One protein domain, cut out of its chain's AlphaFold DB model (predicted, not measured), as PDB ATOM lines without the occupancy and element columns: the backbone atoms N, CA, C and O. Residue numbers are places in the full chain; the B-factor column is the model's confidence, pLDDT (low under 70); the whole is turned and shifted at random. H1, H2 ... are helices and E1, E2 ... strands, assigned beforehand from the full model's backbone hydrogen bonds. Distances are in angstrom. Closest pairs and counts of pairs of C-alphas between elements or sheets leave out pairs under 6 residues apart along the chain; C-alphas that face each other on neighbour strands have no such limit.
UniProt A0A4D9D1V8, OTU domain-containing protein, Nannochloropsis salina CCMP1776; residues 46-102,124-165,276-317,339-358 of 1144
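What this domain is: This is residues 46 to 102, 124 to 165, 276 to 317 and 339 to 358 of the 1144 residues of the protein "OTU domain-containing protein" of Nannochloropsis salina CCMP1776 (UniProt A0A4D9D1V8). A strongly twisted sheet of five strands has H5 packed on one face, with H6 over the same face, and H4 over the other face. The long helix H3 meets the sheet with residues 78 to 83 and sticks out as an arm over residues 90 to 99, while H1 packs on H5 and H7 on H1. The 161 printed residues include seven named helices and five strands, in the order H1 H2 H3 H4 E1 H5 H6 E2 E3 H7 E4 E5, a mixed class. The mixed sheet runs E1 E5 E4 E2 E3. The whole is compact, with a radius of gyration of the C-alphas of 17.3 A, yet elongated, spanning 61 by 35 by 32 A.

How they stand to each other: E5, residues 350 to 357, is antiparallel to E1, residues 144 to 146, with N 145 and O 355 2.8 A apart. E5 forms a hairpin with E4, residues 342 to 347, with N 352 and O 345 2.8 A apart. E4 is parallel to E2, residues 288 to 292, with N 289 and O 342 at 2.8 A. E2 forms a hairpin with E3, residues 298 to 300, with N 288 and O 300 at 2.9 A. H5, residues 155 to 165, has a height over the sheet of 7.9 A; the closest C-alphas to E5 are Ala 159 and Pro 353, 4.5 A. H6, residues 276 to 283, is on the same face; its closest C-alphas to E3 are Ala 278 and Phe 300, 5.5 A. There are three layers, helices on both faces, with H3, residues 77 to 99, and H4, residues 128 to 139, on the opposite face. The closest C-alphas of H4 and E1 are Arg 138 and Leu 144, 6.9 A. H1, residues 47 to 52, touches H5, closest at the C-alphas of Leu 50 and Leu 164, 6.7 A. H7, residues 307 to 315, touches H1, closest at the C-alphas of Arg 52 and Ile 313, 5.7 A. H2, residues 64 to 74, is close to but not clearly touching H3, closest at the C-alphas of Thr 72 and Ile 80, 6.3 A. In H2, H3, H4, H5 and H6 every O i to N i+4 pair is within hydrogen-bond range; H1 has 0 of 2, with 3 of 3 O i to N i+3, and H7 2 of 5, with 3 of 6.

Where its parts are: H1 begins at C-alpha 47, (-109.995, -28.272, 19.534). H3 is 32.3 A long and E5 21.6 A, ending at C-alpha 357, (-96.666, -15.911, 36.105).

The domain as a whole: The C-alphas of Gln 46 and Gly 102 are the two farthest apart, 63.1 A. The gaps across the cuts are 33.3 A from C-alpha 102 to 124, 19.4 A from 165 to 276 and 11.5 A from 317 to 339. The link H1 to H2 is long. The pLDDT is under 70 at residues 76 to 102, 124 to 130, 133 and 312 to 317.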
ATOM      1  N   GLN A  46    -109.877 -28.284  14.938       89.00
ATOM      2  CA  GLN A  46    -109.464 -29.329  15.870       89.00
ATOM      3  C   GLN A  46    -109.153 -28.722  17.240       89.00
ATOM      4  O   GLN A  46    -108.044 -28.262  17.497       89.00
ATOM      5  N   VAL A  47    -110.134 -28.758  18.146       91.81
ATOM      6  CA  VAL A  47    -109.995 -28.272  19.534       91.81
ATOM      7  C   VAL A  47    -108.871 -28.986  20.305       91.81
ATOM      8  O   VAL A  47    -108.274 -28.386  21.194       91.81
ATOM      9  N   GLU A  48    -108.477 -30.195  19.896       91.06
ATOM     10  CA  GLU A  48    -107.285 -30.891  20.409       91.06
ATOM     11  C   GLU A  48    -105.990 -30.063  20.250       91.06
ATOM     12  O   GLU A  48    -105.070 -30.177  21.059       91.06
ATOM     13  N   ALA A  49    -105.918 -29.176  19.247       91.06
ATOM     14  CA  ALA A  49    -104.798 -28.254  19.070       91.06
ATOM     15  C   ALA A  49    -104.765 -27.141  20.133       91.06
ATOM     16  O   ALA A  49    -103.676 -26.709  20.505       91.06
ATOM     17  N   LEU A  50    -105.915 -26.722  20.686       92.69
ATOM     18  CA  LEU A  50    -105.953 -25.751  21.790       92.69
ATOM     19  C   LEU A  50    -105.291 -26.308  23.057       92.69
ATOM     20  O   LEU A  50    -104.677 -25.546  23.799       92.69
ATOM     21  N   GLY A  51    -105.329 -27.629  23.265       89.69
ATOM     22  CA  GLY A  51    -104.647 -28.290  24.382       89.69
ATOM     23  C   GLY A  51    -103.133 -28.045  24.422       89.69
ATOM     24  O   GLY A  51    -102.545 -28.084  25.502       89.69
ATOM     25  N   ARG A  52    -102.504 -27.726  23.280       90.50
ATOM     26  CA  ARG A  52    -101.055 -27.462  23.173       90.50
ATOM     27  C   ARG A  52    -100.625 -26.107  23.743       90.50
ATOM     28  O   ARG A  52     -99.456 -25.948  24.076       90.50
ATOM     29  N   PHE A  53    -101.531 -25.134  23.838       91.81
ATOM     30  CA  PHE A  53    -101.186 -23.763  24.226       91.81
ATOM     31  C   PHE A  53    -101.186 -23.590  25.747       91.81
ATOM     32  O   PHE A  53    -102.057 -24.102  26.445       91.81
ATOM     33  N   ASP A  54    -100.196 -22.873  26.269       92.12
ATOM     34  CA  ASP A  54    -100.030 -22.612  27.698       92.12
ATOM     35  C   ASP A  54     -99.886 -21.102  27.904       92.12
ATOM     36  O   ASP A  54     -98.820 -20.531  27.661       92.12
ATOM     37  N   PHE A  55    -100.972 -20.423  28.284       93.56
ATOM     38  CA  PHE A  55    -100.912 -18.985  28.510       93.56
ATOM     39  C   PHE A  55    -100.167 -18.690  29.812       93.56
ATOM     40  O   PHE A  55    -100.382 -19.339  30.836       93.56
ATOM     41  N   ARG A  56     -99.292 -17.682  29.779       93.31
ATOM     42  CA  ARG A  56     -98.516 -17.239  30.939       93.31
ATOM     43  C   ARG A  56     -98.558 -15.730  31.057       93.31
ATOM     44  O   ARG A  56     -98.367 -15.001  30.082       93.31
ATOM     45  N   LEU A  57     -98.771 -15.247  32.275       90.81
ATOM     46  CA  LEU A  57     -98.701 -13.825  32.565       90.81
ATOM     47  C   LEU A  57     -97.237 -13.406  32.634       90.81
ATOM     48  O   LEU A  57     -96.541 -13.709  33.605       90.81
ATOM     49  N   LYS A  58     -96.786 -12.631  31.645       88.06
ATOM     50  CA  LYS A  58     -95.551 -11.860  31.808       88.06
ATOM     51  C   LYS A  58     -95.686 -10.948  33.040       88.06
ATOM     52  O   LYS A  58     -96.691 -10.215  33.149       88.06
ATOM     53  N   PRO A  59     -94.713 -10.964  33.969       77.44
ATOM     54  CA  PRO A  59     -94.543  -9.898  34.947       77.44
ATOM     55  C   PRO A  59     -94.466  -8.534  34.253       77.44
ATOM     56  O   PRO A  59     -94.234  -8.431  33.051       77.44
ATOM     57  N   THR A  60     -94.706  -7.468  35.006       70.75
ATOM     58  CA  THR A  60     -94.522  -6.101  34.505       70.75
ATOM     59  C   THR A  60     -93.708  -5.310  35.498       70.75
ATOM     60  O   THR A  60     -94.150  -5.113  36.638       70.75
ATOM     61  N   ASN A  61     -92.582  -4.790  35.020       75.00
ATOM     62  CA  ASN A  61     -91.757  -3.788  35.686       75.00
ATOM     63  C   ASN A  61     -92.462  -2.427  35.586       75.00
ATOM     64  O   ASN A  61     -92.078  -1.534  34.841       75.00
ATOM     65  N   PHE A  62     -93.602  -2.355  36.272       74.56
ATOM     66  CA  PHE A  62     -94.404  -1.163  36.483       74.56
ATOM     67  C   PHE A  62     -94.259  -0.720  37.939       74.56
ATOM     68  O   PHE A  62     -94.316  -1.555  38.849       74.56
ATOM     69  N   ALA A  63     -94.213   0.589  38.173       76.00
ATOM     70  CA  ALA A  63     -94.262   1.162  39.511       76.00
ATOM     71  C   ALA A  63     -95.479   0.651  40.332       76.00
ATOM     72  O   ALA A  63     -96.529   0.336  39.754       76.00
ATOM     73  N   PRO A  64     -95.412   0.604  41.681       73.25
ATOM     74  CA  PRO A  64     -96.445  -0.008  42.534       73.25
ATOM     75  C   PRO A  64     -97.893   0.476  42.312       73.25
ATOM     76  O   PRO A  64     -98.836  -0.313  42.421       73.25
ATOM     77  N   GLY A  65     -98.085   1.749  41.941       71.94
ATOM     78  CA  GLY A  65     -99.400   2.288  41.568       71.94
ATOM     79  C   GLY A  65     -99.959   1.674  40.278       71.94
ATOM     80  O   GLY A  65    -101.123   1.287  40.227       71.94
ATOM     81  N   PHE A  66     -99.123   1.478  39.257       76.81
ATOM     82  CA  PHE A  66     -99.521   0.804  38.018       76.81
ATOM     83  C   PHE A  66     -99.652  -0.715  38.188       76.81
ATOM     84  O   PHE A  66    -100.535  -1.309  37.572       76.81
ATOM     85  N   LYS A  67     -98.868  -1.349  39.076       71.81
ATOM     86  CA  LYS A  67     -99.100  -2.747  39.503       71.81
ATOM     87  C   LYS A  67    -100.496  -2.912  40.125       71.81
ATOM     88  O   LYS A  67    -101.203  -3.842  39.756       71.81
ATOM     89  N   THR A  68    -100.923  -1.971  40.976       72.06
ATOM     90  CA  THR A  68    -102.297  -1.920  41.518       72.06
ATOM     91  C   THR A  68    -103.337  -1.834  40.399       72.06
ATOM     92  O   THR A  68    -104.210  -2.695  40.319       72.06
ATOM     93  N   VAL A  69    -103.206  -0.864  39.483       74.75
ATOM     94  CA  VAL A  69    -104.157  -0.686  38.369       74.75
ATOM     95  C   VAL A  69    -104.212  -1.922  37.457       74.75
ATOM     96  O   VAL A  69    -105.304  -2.395  37.143       74.75
ATOM     97  N   ARG A  70    -103.062  -2.511  37.093       75.44
ATOM     98  CA  ARG A  70    -102.995  -3.741  36.282       75.44
ATOM     99  C   ARG A  70    -103.692  -4.913  36.977       75.44
ATOM    100  O   ARG A  70    -104.479  -5.598  36.328       75.44
ATOM    101  N   SER A  71    -103.451  -5.126  38.274       71.38
ATOM    102  CA  SER A  71    -104.178  -6.144  39.045       71.38
ATOM    103  C   SER A  71    -105.684  -5.881  39.014       71.38
ATOM    104  O   SER A  71    -106.432  -6.804  38.713       71.38
ATOM    105  N   THR A  72    -106.127  -4.629  39.209       71.38
ATOM    106  CA  THR A  72    -107.560  -4.268  39.164       71.38
ATOM    107  C   THR A  72    -108.232  -4.410  37.790       71.38
ATOM    108  O   THR A  72    -109.455  -4.345  37.716       71.38
ATOM    109  N   MET A  73    -107.458  -4.584  36.711       76.00
ATOM    110  CA  MET A  73    -107.962  -4.743  35.338       76.00
ATOM    111  C   MET A  73    -107.894  -6.180  34.807       76.00
ATOM    112  O   MET A  73    -108.672  -6.521  33.921       76.00
ATOM    113  N   LEU A  74    -106.952  -7.002  35.286       74.06
ATOM    114  CA  LEU A  74    -106.719  -8.358  34.760       74.06
ATOM    115  C   LEU A  74    -107.239  -9.477  35.663       74.06
ATOM    116  O   LEU A  74    -107.598 -10.539  35.161       74.06
ATOM    117  N   MET A  75    -107.255  -9.273  36.977       70.50
ATOM    118  CA  MET A  75    -107.800 -10.245  37.928       70.50
ATOM    119  C   MET A  75    -109.318 -10.009  38.062       70.50
ATOM    120  O   MET A  75    -109.790  -8.903  37.805       70.50
ATOM    121  N   ASP A  76    -110.103 -11.027  38.423       57.81
ATOM    122  CA  ASP A  76    -111.540 -10.843  38.709       57.81
ATOM    123  C   ASP A  76    -111.736  -9.912  39.929       57.81
ATOM    124  O   ASP A  76    -110.899  -9.893  40.826       57.81
ATOM    125  N   TRP A  77    -112.809  -9.115  39.987       45.75
ATOM    126  CA  TRP A  77    -113.004  -8.116  41.052       45.75
ATOM    127  C   TRP A  77    -113.112  -8.717  42.452       45.75
ATOM    128  O   TRP A  77    -112.677  -8.088  43.424       45.75
ATOM    129  N   ASP A  78    -113.646  -9.928  42.572       50.06
ATOM    130  CA  ASP A  78    -113.651 -10.615  43.854       50.06
ATOM    131  C   ASP A  78    -112.249 -11.178  44.126       50.06
ATOM    132  O   ASP A  78    -111.626 -10.763  45.102       50.06
ATOM    133  N   SER A  79    -111.642 -11.894  43.179       50.94
ATOM    134  CA  SER A  79    -110.222 -12.294  43.174       50.94
ATOM    135  C   SER A  79    -109.223 -11.161  43.494       50.94
ATOM    136  O   SER A  79    -108.173 -11.418  44.077       50.94
ATOM    137  N   ILE A  80    -109.535  -9.902  43.169       50.06
ATOM    138  CA  ILE A  80    -108.756  -8.702  43.512       50.06
ATOM    139  C   ILE A  80    -108.856  -8.403  45.004       50.06
ATOM    140  O   ILE A  80    -107.822  -8.232  45.652       50.06
ATOM    141  N   LYS A  81    -110.070  -8.361  45.574       51.34
ATOM    142  CA  LYS A  81    -110.254  -8.217  47.031       51.34
ATOM    143  C   LYS A  81    -109.530  -9.338  47.755       51.34
ATOM    144  O   LYS A  81    -108.819  -9.067  48.713       51.34
ATOM    145  N   LEU A  82    -109.670 -10.560  47.250       50.34
ATOM    146  CA  LEU A  82    -109.081 -11.770  47.800       50.34
ATOM    147  C   LEU A  82    -107.545 -11.749  47.715       50.34
ATOM    148  O   LEU A  82    -106.872 -12.088  48.687       50.34
ATOM    149  N   TRP A  83    -106.968 -11.244  46.619       47.97
ATOM    150  CA  TRP A  83    -105.526 -11.006  46.511       47.97
ATOM    151  C   TRP A  83    -105.047  -9.924  47.490       47.97
ATOM    152  O   TRP A  83    -104.063 -10.141  48.197       47.97
ATOM    153  N   TYR A  84    -105.754  -8.794  47.603       45.06
ATOM    154  CA  TYR A  84    -105.424  -7.740  48.572       45.06
ATOM    155  C   TYR A  84    -105.595  -8.194  50.029       45.06
ATOM    156  O   TYR A  84    -104.769  -7.850  50.870       45.06
ATOM    157  N   GLN A  85    -106.615  -8.994  50.339       42.19
ATOM    158  CA  GLN A  85    -106.830  -9.591  51.657       42.19
ATOM    159  C   GLN A  85    -105.746 -10.624  51.971       42.19
ATOM    160  O   GLN A  85    -105.160 -10.559  53.044       42.19
ATOM    161  N   GLY A  86    -105.384 -11.496  51.025       39.06
ATOM    162  CA  GLY A  86    -104.275 -12.441  51.180       39.06
ATOM    163  C   GLY A  86    -102.917 -11.753  51.373       39.06
ATOM    164  O   GLY A  86    -102.124 -12.190  52.206       39.06
ATOM    165  N   GLN A  87    -102.666 -10.648  50.659       39.56
ATOM    166  CA  GLN A  87    -101.486  -9.788  50.828       39.56
ATOM    167  C   GLN A  87    -101.487  -9.039  52.168       39.56
ATOM    168  O   GLN A  87    -100.444  -8.938  52.808       39.56
ATOM    169  N   ASN A  88    -102.635  -8.532  52.622       33.69
ATOM    170  CA  ASN A  88    -102.742  -7.864  53.921       33.69
ATOM    171  C   ASN A  88    -102.638  -8.862  55.084       33.69
ATOM    172  O   ASN A  88    -101.985  -8.553  56.070       33.69
ATOM    173  N   LEU A  89    -103.184 -10.074  54.945       32.81
ATOM    174  CA  LEU A  89    -103.043 -11.156  55.922       32.81
ATOM    175  C   LEU A  89    -101.595 -11.659  56.005       32.81
ATOM    176  O   LEU A  89    -101.126 -11.954  57.097       32.81
ATOM    177  N   LEU A  90    -100.867 -11.722  54.881       31.91
ATOM    178  CA  LEU A  90     -99.412 -11.939  54.884       31.91
ATOM    179  C   LEU A  90     -98.704 -10.825  55.669       31.91
ATOM    180  O   LEU A  90     -98.050 -11.114  56.668       31.91
ATOM    181  N   ARG A  91     -98.949  -9.556  55.321       35.91
ATOM    182  CA  ARG A  91     -98.357  -8.394  56.009       35.91
ATOM    183  C   ARG A  91     -98.684  -8.328  57.499       35.91
ATOM    184  O   ARG A  91     -97.827  -7.936  58.281       35.91
ATOM    185  N   ASP A  92     -99.891  -8.697  57.919       32.03
ATOM    186  CA  ASP A  92    -100.290  -8.697  59.333       32.03
ATOM    187  C   ASP A  92     -99.773  -9.918  60.114       32.03
ATOM    188  O   ASP A  92     -99.654  -9.842  61.339       32.03
ATOM    189  N   LEU A  93     -99.388 -11.005  59.436       29.78
ATOM    190  CA  LEU A  93     -98.613 -12.097  60.031       29.78
ATOM    191  C   LEU A  93     -97.126 -11.713  60.148       29.78
ATOM    192  O   LEU A  93     -96.572 -11.794  61.241       29.78
ATOM    193  N   GLU A  94     -96.523 -11.171  59.085       34.19
ATOM    194  CA  GLU A  94     -95.156 -10.610  59.074       34.19
ATOM    195  C   GLU A  94     -94.979  -9.539  60.175       34.19
ATOM    196  O   GLU A  94     -94.015  -9.552  60.946       34.19
ATOM    197  N   ARG A  95     -95.964  -8.642  60.338       32.06
ATOM    198  CA  ARG A  95     -96.000  -7.642  61.423       32.06
ATOM    199  C   ARG A  95     -96.032  -8.264  62.820       32.06
ATOM    200  O   ARG A  95     -95.472  -7.669  63.739       32.06
ATOM    201  N   ARG A  96     -96.681  -9.417  63.017       32.31
ATOM    202  CA  ARG A  96     -96.771 -10.063  64.341       32.31
ATOM    203  C   ARG A  96     -95.427 -10.619  64.804       32.31
ATOM    204  O   ARG A  96     -95.149 -10.549  65.998       32.31
ATOM    205  N   GLU A  97     -94.576 -11.072  63.887       34.94
ATOM    206  CA  GLU A  97     -93.197 -11.449  64.218       34.94
ATOM    207  C   GLU A  97     -92.328 -10.210  64.497       34.94
ATOM    208  O   GLU A  97     -91.628 -10.164  65.508       34.94
ATOM    209  N   TYR A  98     -92.457  -9.138  63.704       29.50
ATOM    210  CA  TYR A  98     -91.719  -7.887  63.946       29.50
ATOM    211  C   TYR A  98     -92.094  -7.166  65.254       29.50
ATOM    212  O   TYR A  98     -91.231  -6.551  65.885       29.50
ATOM    213  N   VAL A  99     -93.347  -7.252  65.717       30.14
ATOM    214  CA  VAL A  99     -93.764  -6.660  67.007       30.14
ATOM    215  C   VAL A  99     -93.063  -7.326  68.201       30.14
ATOM    216  O   VAL A  99     -92.827  -6.658  69.212       30.14
ATOM    217  N   ALA A 100     -92.624  -8.585  68.083       32.88
ATOM    218  CA  ALA A 100     -91.818  -9.244  69.114       32.88
ATOM    219  C   ALA A 100     -90.407  -8.632  69.281       32.88
ATOM    220  O   ALA A 100     -89.784  -8.823  70.325       32.88
ATOM    221  N   ALA A 101     -89.918  -7.860  68.300       31.22
ATOM    222  CA  ALA A 101     -88.603  -7.210  68.327       31.22
ATOM    223  C   ALA A 101     -88.591  -5.804  68.976       31.22
ATOM    224  O   ALA A 101     -87.529  -5.199  69.118       31.22
ATOM    225  N   GLY A 102     -89.744  -5.267  69.399       27.52
ATOM    226  CA  GLY A 102     -89.817  -4.111  70.310       27.52
ATOM    227  C   GLY A 102     -89.436  -2.728  69.748       27.52
ATOM    228  O   GLY A 102     -89.290  -1.781  70.525       27.52
ATOM    229  N   GLU A 124    -117.434 -12.136  51.599       36.88
ATOM    230  CA  GLU A 124    -116.623 -12.775  52.630       36.88
ATOM    231  C   GLU A 124    -115.227 -13.085  52.030       36.88
ATOM    232  O   GLU A 124    -115.113 -13.251  50.813       36.88
ATOM    233  N   PRO A 125    -114.136 -13.023  52.816       39.34
ATOM    234  CA  PRO A 125    -112.798 -13.324  52.302       39.34
ATOM    235  C   PRO A 125    -112.698 -14.789  51.841       39.34
ATOM    236  O   PRO A 125    -113.549 -15.598  52.195       39.34
ATOM    237  N   LEU A 126    -111.621 -15.132  51.117       46.72
ATOM    238  CA  LEU A 126    -111.168 -16.523  50.971       46.72
ATOM    239  C   LEU A 126    -111.137 -17.121  52.378       46.72
ATOM    240  O   LEU A 126    -110.482 -16.536  53.253       46.72
ATOM    241  N   ASP A 127    -111.768 -18.274  52.587       50.38
ATOM    242  CA  ASP A 127    -111.516 -19.032  53.807       50.38
ATOM    243  C   ASP A 127    -110.013 -19.368  53.867       50.38
ATOM    244  O   ASP A 127    -109.333 -19.502  52.839       50.38
ATOM    245  N   GLU A 128    -109.453 -19.465  55.079       60.12
ATOM    246  CA  GLU A 128    -107.997 -19.585  55.257       60.12
ATOM    247  C   GLU A 128    -107.414 -20.796  54.498       60.12
ATOM    248  O   GLU A 128    -106.264 -20.751  54.064       60.12
ATOM    249  N   GLU A 129    -108.224 -21.836  54.255       59.69
ATOM    250  CA  GLU A 129    -107.881 -23.009  53.445       59.69
ATOM    251  C   GLU A 129    -107.646 -22.692  51.954       59.69
ATOM    252  O   GLU A 129    -106.678 -23.193  51.374       59.69
ATOM    253  N   GLU A 130    -108.464 -21.841  51.321       63.47
ATOM    254  CA  GLU A 130    -108.300 -21.472  49.905       63.47
ATOM    255  C   GLU A 130    -107.037 -20.618  49.709       63.47
ATOM    256  O   GLU A 130    -106.215 -20.864  48.818       63.47
ATOM    257  N   GLY A 131    -106.831 -19.658  50.619       71.81
ATOM    258  CA  GLY A 131    -105.592 -18.886  50.699       71.81
ATOM    259  C   GLY A 131    -104.372 -19.778  50.946       71.81
ATOM    260  O   GLY A 131    -103.314 -19.554  50.352       71.81
ATOM    261  N   GLN A 132    -104.511 -20.823  51.766       73.56
ATOM    262  CA  GLN A 132    -103.443 -21.781  52.040       73.56
ATOM    263  C   GLN A 132    -103.134 -22.692  50.843       73.56
ATOM    264  O   GLN A 132    -101.965 -23.007  50.624       73.56
ATOM    265  N   ALA A 133    -104.120 -23.069  50.023       69.81
ATOM    266  CA  ALA A 133    -103.884 -23.843  48.801       69.81
ATOM    267  C   ALA A 133    -103.030 -23.063  47.783       69.81
ATOM    268  O   ALA A 133    -102.059 -23.599  47.241       69.81
ATOM    269  N   LEU A 134    -103.338 -21.777  47.570       79.62
ATOM    270  CA  LEU A 134    -102.543 -20.901  46.703       79.62
ATOM    271  C   LEU A 134    -101.161 -20.577  47.296       79.62
ATOM    272  O   LEU A 134    -100.191 -20.494  46.541       79.62
ATOM    273  N   ARG A 135    -101.039 -20.459  48.630       81.19
ATOM    274  CA  ARG A 135     -99.733 -20.370  49.313       81.19
ATOM    275  C   ARG A 135     -98.892 -21.612  49.039       81.19
ATOM    276  O   ARG A 135     -97.829 -21.472  48.458       81.19
ATOM    277  N   VAL A 136     -99.393 -22.819  49.317       78.06
ATOM    278  CA  VAL A 136     -98.646 -24.073  49.093       78.06
ATOM    279  C   VAL A 136     -98.159 -24.216  47.645       78.06
ATOM    280  O   VAL A 136     -97.037 -24.665  47.431       78.06
ATOM    281  N   LEU A 137     -98.946 -23.805  46.645       81.81
ATOM    282  CA  LEU A 137     -98.492 -23.814  45.248       81.81
ATOM    283  C   LEU A 137     -97.404 -22.765  44.972       81.81
ATOM    284  O   LEU A 137     -96.391 -23.100  44.360       81.81
ATOM    285  N   ARG A 138     -97.558 -21.533  45.471       84.75
ATOM    286  CA  ARG A 138     -96.529 -20.480  45.388       84.75
ATOM    287  C   ARG A 138     -95.227 -20.897  46.080       84.75
ATOM    288  O   ARG A 138     -94.159 -20.674  45.526       84.75
ATOM    289  N   ASP A 139     -95.325 -21.524  47.246       83.81
ATOM    290  CA  ASP A 139     -94.199 -21.966  48.075       83.81
ATOM    291  C   ASP A 139     -93.480 -23.187  47.443       83.81
ATOM    292  O   ASP A 139     -92.312 -23.444  47.721       83.81
ATOM    293  N   LEU A 140     -94.144 -23.892  46.515       81.94
ATOM    294  CA  LEU A 140     -93.555 -24.864  45.577       81.94
ATOM    295  C   LEU A 140     -93.015 -24.210  44.280       81.94
ATOM    296  O   LEU A 140     -92.742 -24.905  43.301       81.94
ATOM    297  N   GLY A 141     -92.889 -22.879  44.235       86.56
ATOM    298  CA  GLY A 141     -92.437 -22.102  43.072       86.56
ATOM    299  C   GLY A 141     -93.509 -21.840  42.004       86.56
ATOM    300  O   GLY A 141     -93.240 -21.174  41.001       86.56
ATOM    301  N   VAL A 142     -94.742 -22.323  42.188       87.25
ATOM    302  CA  VAL A 142     -95.837 -22.206  41.213       87.25
ATOM    303  C   VAL A 142     -96.679 -20.958  41.507       87.25
ATOM    304  O   VAL A 142     -97.775 -21.018  42.064       87.25
ATOM    305  N   ASN A 143     -96.152 -19.794  41.124       91.06
ATOM    306  CA  ASN A 143     -96.825 -18.494  41.224       91.06
ATOM    307  C   ASN A 143     -98.009 -18.397  40.234       91.06
ATOM    308  O   ASN A 143     -97.878 -17.869  39.127       91.06
ATOM    309  N   LEU A 144     -99.159 -18.948  40.632       94.06
ATOM    310  CA  LEU A 144    -100.432 -18.853  39.912       94.06
ATOM    311  C   LEU A 144    -101.178 -17.557  40.250       94.06
ATOM    312  O   LEU A 144    -101.155 -17.094  41.392       94.06
ATOM    313  N   ARG A 145    -101.895 -16.999  39.270       93.94
ATOM    314  CA  ARG A 145    -102.725 -15.797  39.422       93.94
ATOM    315  C   ARG A 145    -104.123 -16.000  38.829       93.94
ATOM    316  O   ARG A 145    -104.208 -16.455  37.690       93.94
ATOM    317  N   PRO A 146    -105.201 -15.628  39.542       95.56
ATOM    318  CA  PRO A 146    -106.539 -15.595  38.962       95.56
ATOM    319  C   PRO A 146    -106.618 -14.519  37.870       95.56
ATOM    320  O   PRO A 146    -106.138 -13.404  38.067       95.56
ATOM    321  N   VAL A 147    -107.233 -14.836  36.730       95.69
ATOM    322  CA  VAL A 147    -107.546 -13.874  35.655       95.69
ATOM    323  C   VAL A 147    -109.063 -13.792  35.484       95.69
ATOM    324  O   VAL A 147    -109.748 -14.800  35.609       95.69
ATOM    325  N   SER A 148    -109.601 -12.597  35.241       95.31
ATOM    326  CA  SER A 148    -111.049 -12.377  35.134       95.31
ATOM    327  C   SER A 148    -111.663 -13.076  33.916       95.31
ATOM    328  O   SER A 148    -111.072 -13.058  32.833       95.31
ATOM    329  N   VAL A 149    -112.857 -13.652  34.082       96.44
ATOM    330  CA  VAL A 149    -113.654 -14.279  33.012       96.44
ATOM    331  C   VAL A 149    -115.150 -14.044  33.221       96.44
ATOM    332  O   VAL A 149    -115.601 -13.750  34.326       96.44
ATOM    333  N   ASP A 150    -115.944 -14.165  32.159       95.19
ATOM    334  CA  ASP A 150    -117.325 -13.691  32.177       95.19
ATOM    335  C   ASP A 150    -118.274 -14.646  32.937       95.19
ATOM    336  O   ASP A 150    -118.238 -15.874  32.815       95.19
ATOM    337  N   GLY A 151    -119.171 -14.069  33.741       94.50
ATOM    338  CA  GLY A 151    -120.166 -14.783  34.557       94.50
ATOM    339  C   GLY A 151    -121.445 -15.199  33.811       94.50
ATOM    340  O   GLY A 151    -122.498 -15.330  34.428       94.50
ATOM    341  N   ASP A 152    -121.387 -15.373  32.491       93.62
ATOM    342  CA  ASP A 152    -122.535 -15.572  31.583       93.62
ATOM    343  C   ASP A 152    -123.171 -16.982  31.616       93.62
ATOM    344  O   ASP A 152    -124.158 -17.235  30.921       93.62
ATOM    345  N   GLY A 153    -122.609 -17.907  32.402       93.31
ATOM    346  CA  GLY A 153    -122.944 -19.339  32.400       93.31
ATOM    347  C   GLY A 153    -122.031 -20.206  31.517       93.31
ATOM    348  O   GLY A 153    -122.206 -21.423  31.450       93.31
ATOM    349  N   SER A 154    -121.037 -19.605  30.866       95.88
ATOM    350  CA  SER A 154    -119.946 -20.255  30.129       95.88
ATOM    351  C   SER A 154    -118.588 -20.095  30.830       95.88
ATOM    352  O   SER A 154    -117.575 -20.519  30.285       95.88
ATOM    353  N   CYS A 155    -118.554 -19.577  32.063       96.94
ATOM    354  CA  CYS A 155    -117.340 -19.355  32.863       96.94
ATOM    355  C   CYS A 155    -116.330 -20.524  32.859       96.94
ATOM    356  O   CYS A 155    -115.135 -20.272  32.777       96.94
ATOM    357  N   LEU A 156    -116.769 -21.793  32.846       97.69
ATOM    358  CA  LEU A 156    -115.865 -22.951  32.703       97.69
ATOM    359  C   LEU A 156    -115.056 -22.916  31.395       97.69
ATOM    360  O   LEU A 156    -113.840 -23.095  31.409       97.69
ATOM    361  N   VAL A 157    -115.720 -22.696  30.259       97.62
ATOM    362  CA  VAL A 157    -115.052 -22.656  28.948       97.62
ATOM    363  C   VAL A 157    -114.334 -21.332  28.715       97.62
ATOM    364  O   VAL A 157    -113.313 -21.328  28.036       97.62
ATOM    365  N   HIS A 158    -114.788 -20.237  29.333       97.31
ATOM    366  CA  HIS A 158    -114.040 -18.977  29.378       97.31
ATOM    367  C   HIS A 158    -112.728 -19.132  30.151       97.31
ATOM    368  O   HIS A 158    -111.681 -18.711  29.660       97.31
ATOM    369  N   ALA A 159    -112.754 -19.792  31.315       98.00
ATOM    370  CA  ALA A 159    -111.569 -20.110  32.106       98.00
ATOM    371  C   ALA A 159    -110.600 -21.013  31.336       98.00
ATOM    372  O   ALA A 159    -109.431 -20.667  31.188       98.00
ATOM    373  N   VAL A 160    -111.081 -22.122  30.766       97.75
ATOM    374  CA  VAL A 160    -110.251 -23.010  29.934       97.75
ATOM    375  C   VAL A 160    -109.661 -22.261  28.730       97.75
ATOM    376  O   VAL A 160    -108.456 -22.338  28.509       97.75
ATOM    377  N   SER A 161    -110.458 -21.472  28.001       97.56
ATOM    378  CA  SER A 161    -109.978 -20.641  26.882       97.56
ATOM    379  C   SER A 161    -108.881 -19.668  27.331       97.56
ATOM    380  O   SER A 161    -107.839 -19.550  26.692       97.56
ATOM    381  N   THR A 162    -109.069 -19.013  28.477       97.19
ATOM    382  CA  THR A 162    -108.150 -17.988  28.993       97.19
ATOM    383  C   THR A 162    -106.860 -18.588  29.552       97.19
ATOM    384  O   THR A 162    -105.791 -18.020  29.351       97.19
ATOM    385  N   ALA A 163    -106.921 -19.757  30.190       96.88
ATOM    386  CA  ALA A 163    -105.741 -20.475  30.672       96.88
ATOM    387  C   ALA A 163    -104.913 -21.108  29.532       96.88
ATOM    388  O   ALA A 163    -103.697 -21.229  29.658       96.88
ATOM    389  N   LEU A 164    -105.541 -21.471  28.409       96.12
ATOM    390  CA  LEU A 164    -104.834 -21.975  27.226       96.12
ATOM    391  C   LEU A 164    -104.276 -20.839  26.354       96.12
ATOM    392  O   LEU A 164    -103.123 -20.901  25.939       96.12
ATOM    393  N   THR A 165    -105.065 -19.794  26.070       96.31
ATOM    394  CA  THR A 165    -104.744 -18.799  25.022       96.31
ATOM    395  C   THR A 165    -104.784 -17.335  25.473       96.31
ATOM    396  O   THR A 165    -104.675 -16.443  24.633       96.31
ATOM    397  N   HIS A 276    -118.633 -32.015  32.618       97.19
ATOM    398  CA  HIS A 276    -118.173 -31.180  31.506       97.19
ATOM    399  C   HIS A 276    -116.681 -30.860  31.624       97.19
ATOM    400  O   HIS A 276    -116.008 -30.716  30.610       97.19
ATOM    401  N   VAL A 277    -116.141 -30.812  32.846       96.94
ATOM    402  CA  VAL A 277    -114.696 -30.686  33.093       96.94
ATOM    403  C   VAL A 277    -113.978 -31.960  32.640       96.94
ATOM    404  O   VAL A 277    -112.969 -31.884  31.943       96.94
ATOM    405  N   ALA A 278    -114.533 -33.138  32.954       95.94
ATOM    406  CA  ALA A 278    -114.025 -34.414  32.447       95.94
ATOM    407  C   ALA A 278    -114.092 -34.499  30.908       95.94
ATOM    408  O   ALA A 278    -113.148 -34.975  30.278       95.94
ATOM    409  N   ALA A 279    -115.168 -33.995  30.296       97.25
ATOM    410  CA  ALA A 279    -115.288 -33.907  28.843       97.25
ATOM    411  C   ALA A 279    -114.257 -32.950  28.226       97.25
ATOM    412  O   ALA A 279    -113.561 -33.329  27.292       97.25
ATOM    413  N   LEU A 280    -114.088 -31.743  28.773       97.81
ATOM    414  CA  LEU A 280    -113.078 -30.790  28.303       97.81
ATOM    415  C   LEU A 280    -111.656 -31.352  28.434       97.81
ATOM    416  O   LEU A 280    -110.864 -31.184  27.513       97.81
ATOM    417  N   ALA A 281    -111.348 -32.076  29.515       97.00
ATOM    418  CA  ALA A 281    -110.053 -32.737  29.674       97.00
ATOM    419  C   ALA A 281    -109.788 -33.756  28.548       97.00
ATOM    420  O   ALA A 281    -108.720 -33.724  27.939       97.00
ATOM    421  N   ASN A 282    -110.768 -34.611  28.217       97.25
ATOM    422  CA  ASN A 282    -110.669 -35.542  27.084       97.25
ATOM    423  C   ASN A 282    -110.584 -34.813  25.731       97.25
ATOM    424  O   ASN A 282    -109.679 -35.093  24.954       97.25
ATOM    425  N   ALA A 283    -111.454 -33.834  25.473       96.81
ATOM    426  CA  ALA A 283    -111.506 -33.090  24.210       96.81
ATOM    427  C   ALA A 283    -110.252 -32.232  23.930       96.81
ATOM    428  O   ALA A 283    -109.955 -31.931  22.776       96.81
ATOM    429  N   LEU A 284    -109.510 -31.849  24.973       96.31
ATOM    430  CA  LEU A 284    -108.195 -31.199  24.884       96.31
ATOM    431  C   LEU A 284    -107.021 -32.189  24.951       96.31
ATOM    432  O   LEU A 284    -105.873 -31.774  24.806       96.31
ATOM    433  N   ARG A 285    -107.296 -33.465  25.260       96.19
ATOM    434  CA  ARG A 285    -106.330 -34.496  25.683       96.19
ATOM    435  C   ARG A 285    -105.346 -34.008  26.763       96.19
ATOM    436  O   ARG A 285    -104.193 -34.433  26.814       96.19
ATOM    437  N   ARG A 286    -105.794 -33.104  27.642       95.69
ATOM    438  CA  ARG A 286    -104.966 -32.403  28.635       95.69
ATOM    439  C   ARG A 286    -105.617 -32.459  30.018       95.69
ATOM    440  O   ARG A 286    -106.815 -32.199  30.124       95.69
ATOM    441  N   PRO A 287    -104.865 -32.759  31.092       96.25
ATOM    442  CA  PRO A 287    -105.397 -32.694  32.449       96.25
ATOM    443  C   PRO A 287    -105.915 -31.296  32.820       96.25
ATOM    444  O   PRO A 287    -105.283 -30.290  32.498       96.25
ATOM    445  N   ILE A 288    -107.022 -31.236  33.558       96.44
ATOM    446  CA  ILE A 288    -107.555 -30.005  34.159       96.44
ATOM    447  C   ILE A 288    -107.525 -30.178  35.679       96.44
ATOM    448  O   ILE A 288    -107.996 -31.191  36.195       96.44
ATOM    449  N   MET A 289    -106.966 -29.215  36.408       95.75
ATOM    450  CA  MET A 289    -106.901 -29.234  37.868       95.75
ATOM    451  C   MET A 289    -107.771 -28.118  38.437       95.75
ATOM    452  O   MET A 289    -107.463 -26.942  38.264       95.75
ATOM    453  N   ILE A 290    -108.842 -28.497  39.133       95.94
ATOM    454  CA  ILE A 290    -109.705 -27.563  39.857       95.94
ATOM    455  C   ILE A 290    -109.255 -27.489  41.314       95.94
ATOM    456  O   ILE A 290    -109.220 -28.505  42.013       95.94
ATOM    457  N   LEU A 291    -108.961 -26.277  41.775       93.81
ATOM    458  CA  LEU A 291    -108.903 -25.906  43.185       93.81
ATOM    459  C   LEU A 291    -110.271 -25.338  43.579       93.81
ATOM    460  O   LEU A 291    -110.778 -24.451  42.898       93.81
ATOM    461  N   ALA A 292    -110.879 -25.861  44.637       92.25
ATOM    462  CA  ALA A 292    -112.161 -25.397  45.167       92.25
ATOM    463  C   ALA A 292    -112.301 -25.845  46.623       92.25
ATOM    464  O   ALA A 292    -111.654 -26.816  47.030       92.25
ATOM    465  N   GLU A 293    -113.210 -25.222  47.365       80.44
ATOM    466  CA  GLU A 293    -113.658 -25.736  48.658       80.44
ATOM    467  C   GLU A 293    -114.287 -27.140  48.533       80.44
ATOM    468  O   GLU A 293    -115.111 -27.436  47.658       80.44
ATOM    469  N   GLY A 294    -113.911 -28.031  49.453       78.44
ATOM    470  CA  GLY A 294    -114.505 -29.360  49.586       78.44
ATOM    471  C   GLY A 294    -114.367 -30.258  48.346       78.44
ATOM    472  O   GLY A 294    -113.284 -30.468  47.807       78.44
ATOM    473  N   PHE A 295    -115.477 -30.883  47.939       71.06
ATOM    474  CA  PHE A 295    -115.486 -32.004  46.986       71.06
ATOM    475  C   PHE A 295    -115.604 -31.615  45.505       71.06
ATOM    476  O   PHE A 295    -115.687 -32.507  44.660       71.06
ATOM    477  N   GLN A 296    -115.635 -30.319  45.180       80.88
ATOM    478  CA  GLN A 296    -115.672 -29.849  43.786       80.88
ATOM    479  C   GLN A 296    -114.264 -29.677  43.186       80.88
ATOM    480  O   GLN A 296    -114.111 -29.679  41.964       80.88
ATOM    481  N   GLY A 297    -113.234 -29.582  44.035       89.81
ATOM    482  CA  GLY A 297    -111.831 -29.599  43.627       89.81
ATOM    483  C   GLY A 297    -111.362 -31.003  43.236       89.81
ATOM    484  O   GLY A 297    -111.799 -32.008  43.800       89.81
ATOM    485  N   GLY A 298    -110.453 -31.094  42.265       92.75
ATOM    486  CA  GLY A 298    -109.948 -32.377  41.778       92.75
ATOM    487  C   GLY A 298    -109.087 -32.284  40.520       92.75
ATOM    488  O   GLY A 298    -109.037 -31.260  39.843       92.75
ATOM    489  N   LEU A 299    -108.411 -33.392  40.202       94.06
ATOM    490  CA  LEU A 299    -107.638 -33.561  38.971       94.06
ATOM    491  C   LEU A 299    -108.443 -34.394  37.966       94.06
ATOM    492  O   LEU A 299    -108.652 -35.592  38.159       94.06
ATOM    493  N   PHE A 300    -108.870 -33.751  36.887       94.56
ATOM    494  CA  PHE A 300    -109.618 -34.343  35.786       94.56
ATOM    495  C   PHE A 300    -108.627 -34.783  34.711       94.56
ATOM    496  O   PHE A 300    -107.907 -33.965  34.142       94.56
ATOM    497  N   LEU A 301    -108.559 -36.091  34.466       95.25
ATOM    498  CA  LEU A 301    -107.617 -36.697  33.528       95.25
ATOM    499  C   LEU A 301    -108.312 -37.056  32.200       95.25
ATOM    500  O   LEU A 301    -109.478 -37.460  32.229       95.25
ATOM    501  N   PRO A 302    -107.602 -36.987  31.056       96.31
ATOM    502  CA  PRO A 302    -108.096 -37.410  29.743       96.31
ATOM    503  C   PRO A 302    -108.173 -38.949  29.611       96.31
ATOM    504  O   PRO A 302    -107.511 -39.557  28.776       96.31
ATOM    505  N   LEU A 303    -108.963 -39.606  30.468       95.06
ATOM    506  CA  LEU A 303    -109.021 -41.071  30.606       95.06
ATOM    507  C   LEU A 303    -109.631 -41.827  29.408       95.06
ATOM    508  O   LEU A 303    -109.650 -43.057  29.430       95.06
ATOM    509  N   ARG A 304    -110.145 -41.132  28.385       95.62
ATOM    510  CA  ARG A 304    -110.569 -41.737  27.108       95.62
ATOM    511  C   ARG A 304    -109.388 -41.963  26.148       95.62
ATOM    512  O   ARG A 304    -109.554 -42.646  25.141       95.62
ATOM    513  N   HIS A 305    -108.223 -41.393  26.448       95.06
ATOM    514  CA  HIS A 305    -107.014 -41.453  25.630       95.06
ATOM    515  C   HIS A 305    -105.897 -42.212  26.348       95.06
ATOM    516  O   HIS A 305    -105.794 -42.174  27.577       95.06
ATOM    517  N   ASP A 306    -105.025 -42.868  25.580       94.00
ATOM    518  CA  ASP A 306    -103.796 -43.421  26.143       94.00
ATOM    519  C   ASP A 306    -102.863 -42.281  26.603       94.00
ATOM    520  O   ASP A 306    -102.820 -41.221  25.973       94.00
ATOM    521  N   PRO A 307    -102.072 -42.456  27.682       91.00
ATOM    522  CA  PRO A 307    -101.207 -41.392  28.198       91.00
ATOM    523  C   PRO A 307    -100.199 -40.836  27.184       91.00
ATOM    524  O   PRO A 307     -99.763 -39.697  27.334       91.00
ATOM    525  N   GLU A 308     -99.835 -41.614  26.161       89.19
ATOM    526  CA  GLU A 308     -98.918 -41.190  25.101       89.19
ATOM    527  C   GLU A 308     -99.576 -40.205  24.114       89.19
ATOM    528  O   GLU A 308     -98.949 -39.209  23.758       89.19
ATOM    529  N   ASP A 309    -100.861 -40.378  23.770       89.88
ATOM    530  CA  ASP A 309    -101.627 -39.421  22.946       89.88
ATOM    531  C   ASP A 309    -101.647 -38.020  23.576       89.88
ATOM    532  O   ASP A 309    -101.554 -37.000  22.891       89.88
ATOM    533  N   CYS A 310    -101.754 -37.979  24.905       90.69
ATOM    534  CA  CYS A 310    -101.761 -36.757  25.704       90.69
ATOM    535  C   CYS A 310    -100.363 -36.115  25.806       90.69
ATOM    536  O   CYS A 310    -100.249 -34.903  25.981       90.69
ATOM    537  N   ARG A 311     -99.285 -36.905  25.676       74.69
ATOM    538  CA  ARG A 311     -97.887 -36.424  25.680       74.69
ATOM    539  C   ARG A 311     -97.426 -35.932  24.316       74.69
ATOM    540  O   ARG A 311     -96.708 -34.942  24.259       74.69
ATOM    541  N   LEU A 312     -97.848 -36.562  23.219       60.75
ATOM    542  CA  LEU A 312     -97.482 -36.134  21.859       60.75
ATOM    543  C   LEU A 312     -97.925 -34.686  21.564       60.75
ATOM    544  O   LEU A 312     -97.273 -33.967  20.809       60.75
ATOM    545  N   ILE A 313     -98.978 -34.222  22.240       61.69
ATOM    546  CA  ILE A 313     -99.433 -32.824  22.271       61.69
ATOM    547  C   ILE A 313     -98.413 -31.854  22.902       61.69
ATOM    548  O   ILE A 313     -98.344 -30.709  22.464       61.69
ATOM    549  N   ALA A 314     -97.583 -32.299  23.854       57.59
ATOM    550  CA  ALA A 314     -96.535 -31.492  24.495       57.59
ATOM    551  C   ALA A 314     -95.315 -31.250  23.591       57.59
ATOM    552  O   ALA A 314     -94.663 -30.211  23.669       57.59
ATOM    553  N   ILE A 315     -94.959 -32.256  22.787       52.12
ATOM    554  CA  ILE A 315     -93.612 -32.379  22.209       52.12
ATOM    555  C   ILE A 315     -93.470 -31.560  20.918       52.12
ATOM    556  O   ILE A 315     -92.384 -31.068  20.614       52.12
ATOM    557  N   HIS A 316     -94.566 -31.358  20.185       48.00
ATOM    558  CA  HIS A 316     -94.596 -30.584  18.940       48.00
ATOM    559  C   HIS A 316     -94.680 -29.063  19.166       48.00
ATOM    560  O   HIS A 316     -95.532 -28.389  18.584       48.00
ATOM    561  N   SER A 317     -93.761 -28.516  19.967       45.34
ATOM    562  CA  SER A 317     -93.337 -27.126  19.778       45.34
ATOM    563  C   SER A 317     -92.459 -27.064  18.518       45.34
ATOM    564  O   SER A 317     -91.541 -27.881  18.405       45.34
ATOM    565  N   VAL A 339     -97.281 -31.975  29.824       76.44
ATOM    566  CA  VAL A 339     -98.140 -30.799  29.607       76.44
ATOM    567  C   VAL A 339     -98.633 -30.357  30.994       76.44
ATOM    568  O   VAL A 339     -99.227 -31.189  31.692       76.44
ATOM    569  N   PRO A 340     -98.412 -29.106  31.439       87.69
ATOM    570  CA  PRO A 340     -98.923 -28.663  32.733       87.69
ATOM    571  C   PRO A 340    -100.461 -28.723  32.736       87.69
ATOM    572  O   PRO A 340    -101.088 -28.415  31.716       87.69
ATOM    573  N   PRO A 341    -101.110 -29.124  33.843       94.38
ATOM    574  CA  PRO A 341    -102.566 -29.157  33.892       94.38
ATOM    575  C   PRO A 341    -103.134 -27.748  33.689       94.38
ATOM    576  O   PRO A 341    -102.517 -26.756  34.076       94.38
ATOM    577  N   VAL A 342    -104.326 -27.647  33.105       96.19
ATOM    578  CA  VAL A 342    -105.070 -26.382  33.088       96.19
ATOM    579  C   VAL A 342    -105.541 -26.113  34.518       96.19
ATOM    580  O   VAL A 342    -106.448 -26.793  34.999       96.19
ATOM    581  N   PHE A 343    -104.902 -25.175  35.218       96.25
ATOM    582  CA  PHE A 343    -105.287 -24.810  36.581       96.25
ATOM    583  C   PHE A 343    -106.499 -23.869  36.565       96.25
ATOM    584  O   PHE A 343    -106.517 -22.848  35.874       96.25
ATOM    585  N   ILE A 344    -107.515 -24.206  37.355       97.00
ATOM    586  CA  ILE A 344    -108.754 -23.443  37.505       97.00
ATOM    587  C   ILE A 344    -109.081 -23.360  38.997       97.00
ATOM    588  O   ILE A 344    -108.945 -24.339  39.724       97.00
ATOM    589  N   PHE A 345    -109.525 -22.199  39.455       95.56
ATOM    590  CA  PHE A 345    -110.148 -21.994  40.755       95.56
ATOM    591  C   PHE A 345    -111.672 -21.999  40.576       95.56
ATOM    592  O   PHE A 345    -112.173 -21.448  39.599       95.56
ATOM    593  N   LEU A 346    -112.422 -22.643  41.464       95.31
ATOM    594  CA  LEU A 346    -113.886 -22.672  41.429       95.31
ATOM    595  C   LEU A 346    -114.423 -22.149  42.759       95.31
ATOM    596  O   LEU A 346    -114.375 -22.849  43.765       95.31
ATOM    597  N   GLN A 347    -114.980 -20.940  42.725       93.19
ATOM    598  CA  GLN A 347    -115.549 -20.265  43.889       93.19
ATOM    599  C   GLN A 347    -116.986 -19.834  43.571       93.19
ATOM    600  O   GLN A 347    -117.269 -19.361  42.474       93.19
ATOM    601  N   TYR A 348    -117.932 -20.040  44.490       91.25
ATOM    602  CA  TYR A 348    -119.347 -19.642  44.341       91.25
ATOM    603  C   TYR A 348    -120.079 -20.113  43.052       91.25
ATOM    604  O   TYR A 348    -121.103 -19.539  42.679       91.25
ATOM    605  N   ASN A 349    -119.638 -21.207  42.413       92.50
ATOM    606  CA  ASN A 349    -120.069 -21.675  41.073       92.50
ATOM    607  C   ASN A 349    -119.607 -20.776  39.902       92.50
ATOM    608  O   ASN A 349    -120.239 -20.730  38.845       92.50
ATOM    609  N   HIS A 350    -118.491 -20.075  40.071       95.25
ATOM    610  CA  HIS A 350    -117.773 -19.370  39.020       95.25
ATOM    611  C   HIS A 350    -116.373 -19.982  38.868       95.25
ATOM    612  O   HIS A 350    -115.636 -20.135  39.842       95.25
ATOM    613  N   TYR A 351    -116.033 -20.384  37.644       97.00
ATOM    614  CA  TYR A 351    -114.720 -20.926  37.302       97.00
ATOM    615  C   TYR A 351    -113.798 -19.783  36.884       97.00
ATOM    616  O   TYR A 351    -114.151 -19.030  35.981       97.00
ATOM    617  N   ILE A 352    -112.626 -19.689  37.505       96.88
ATOM    618  CA  ILE A 352    -111.642 -18.619  37.330       96.88
ATOM    619  C   ILE A 352    -110.305 -19.259  36.912       96.88
ATOM    620  O   ILE A 352    -109.793 -20.120  37.628       96.88
ATOM    621  N   PRO A 353    -109.710 -18.897  35.765       97.75
ATOM    622  CA  PRO A 353    -108.425 -19.442  35.325       97.75
ATOM    623  C   PRO A 353    -107.285 -19.035  36.264       97.75
ATOM    624  O   PRO A 353    -107.124 -17.855  36.577       97.75
ATOM    625  N   LEU A 354    -106.452 -20.001  36.658       96.38
ATOM    626  CA  LEU A 354    -105.233 -19.771  37.431       96.38
ATOM    627  C   LEU A 354    -104.017 -19.832  36.500       96.38
ATOM    628  O   LEU A 354    -103.488 -20.896  36.196       96.38
ATOM    629  N   VAL A 355    -103.577 -18.668  36.036       95.69
ATOM    630  CA  VAL A 355    -102.513 -18.533  35.036       95.69
ATOM    631  C   VAL A 355    -101.147 -18.444  35.718       95.69
ATOM    632  O   VAL A 355    -100.979 -17.676  36.668       95.69
ATOM    633  N   GLN A 356    -100.148 -19.186  35.232       93.75
ATOM    634  CA  GLN A 356     -98.782 -19.088  35.752       93.75
ATOM    635  C   GLN A 356     -98.145 -17.740  35.366       93.75
ATOM    636  O   GLN A 356     -98.158 -17.337  34.202       93.75
ATOM    637  N   GLN A 357     -97.554 -17.050  36.340       91.25
ATOM    638  CA  GLN A 357     -96.666 -15.911  36.105       91.25
ATOM    639  C   GLN A 357     -95.267 -16.437  35.715       91.25
ATOM    640  O   GLN A 357     -94.746 -17.299  36.421       91.25
ATOM    641  N   ASP A 358     -94.655 -15.968  34.612       84.38
ATOM    642  CA  ASP A 358     -93.343 -16.508  34.176       84.38
ATOM    643  C   ASP A 358     -92.262 -16.215  35.243       84.38
ATOM    644  O   ASP A 358     -92.066 -15.049  35.602       84.38
TER     645      ASP A 358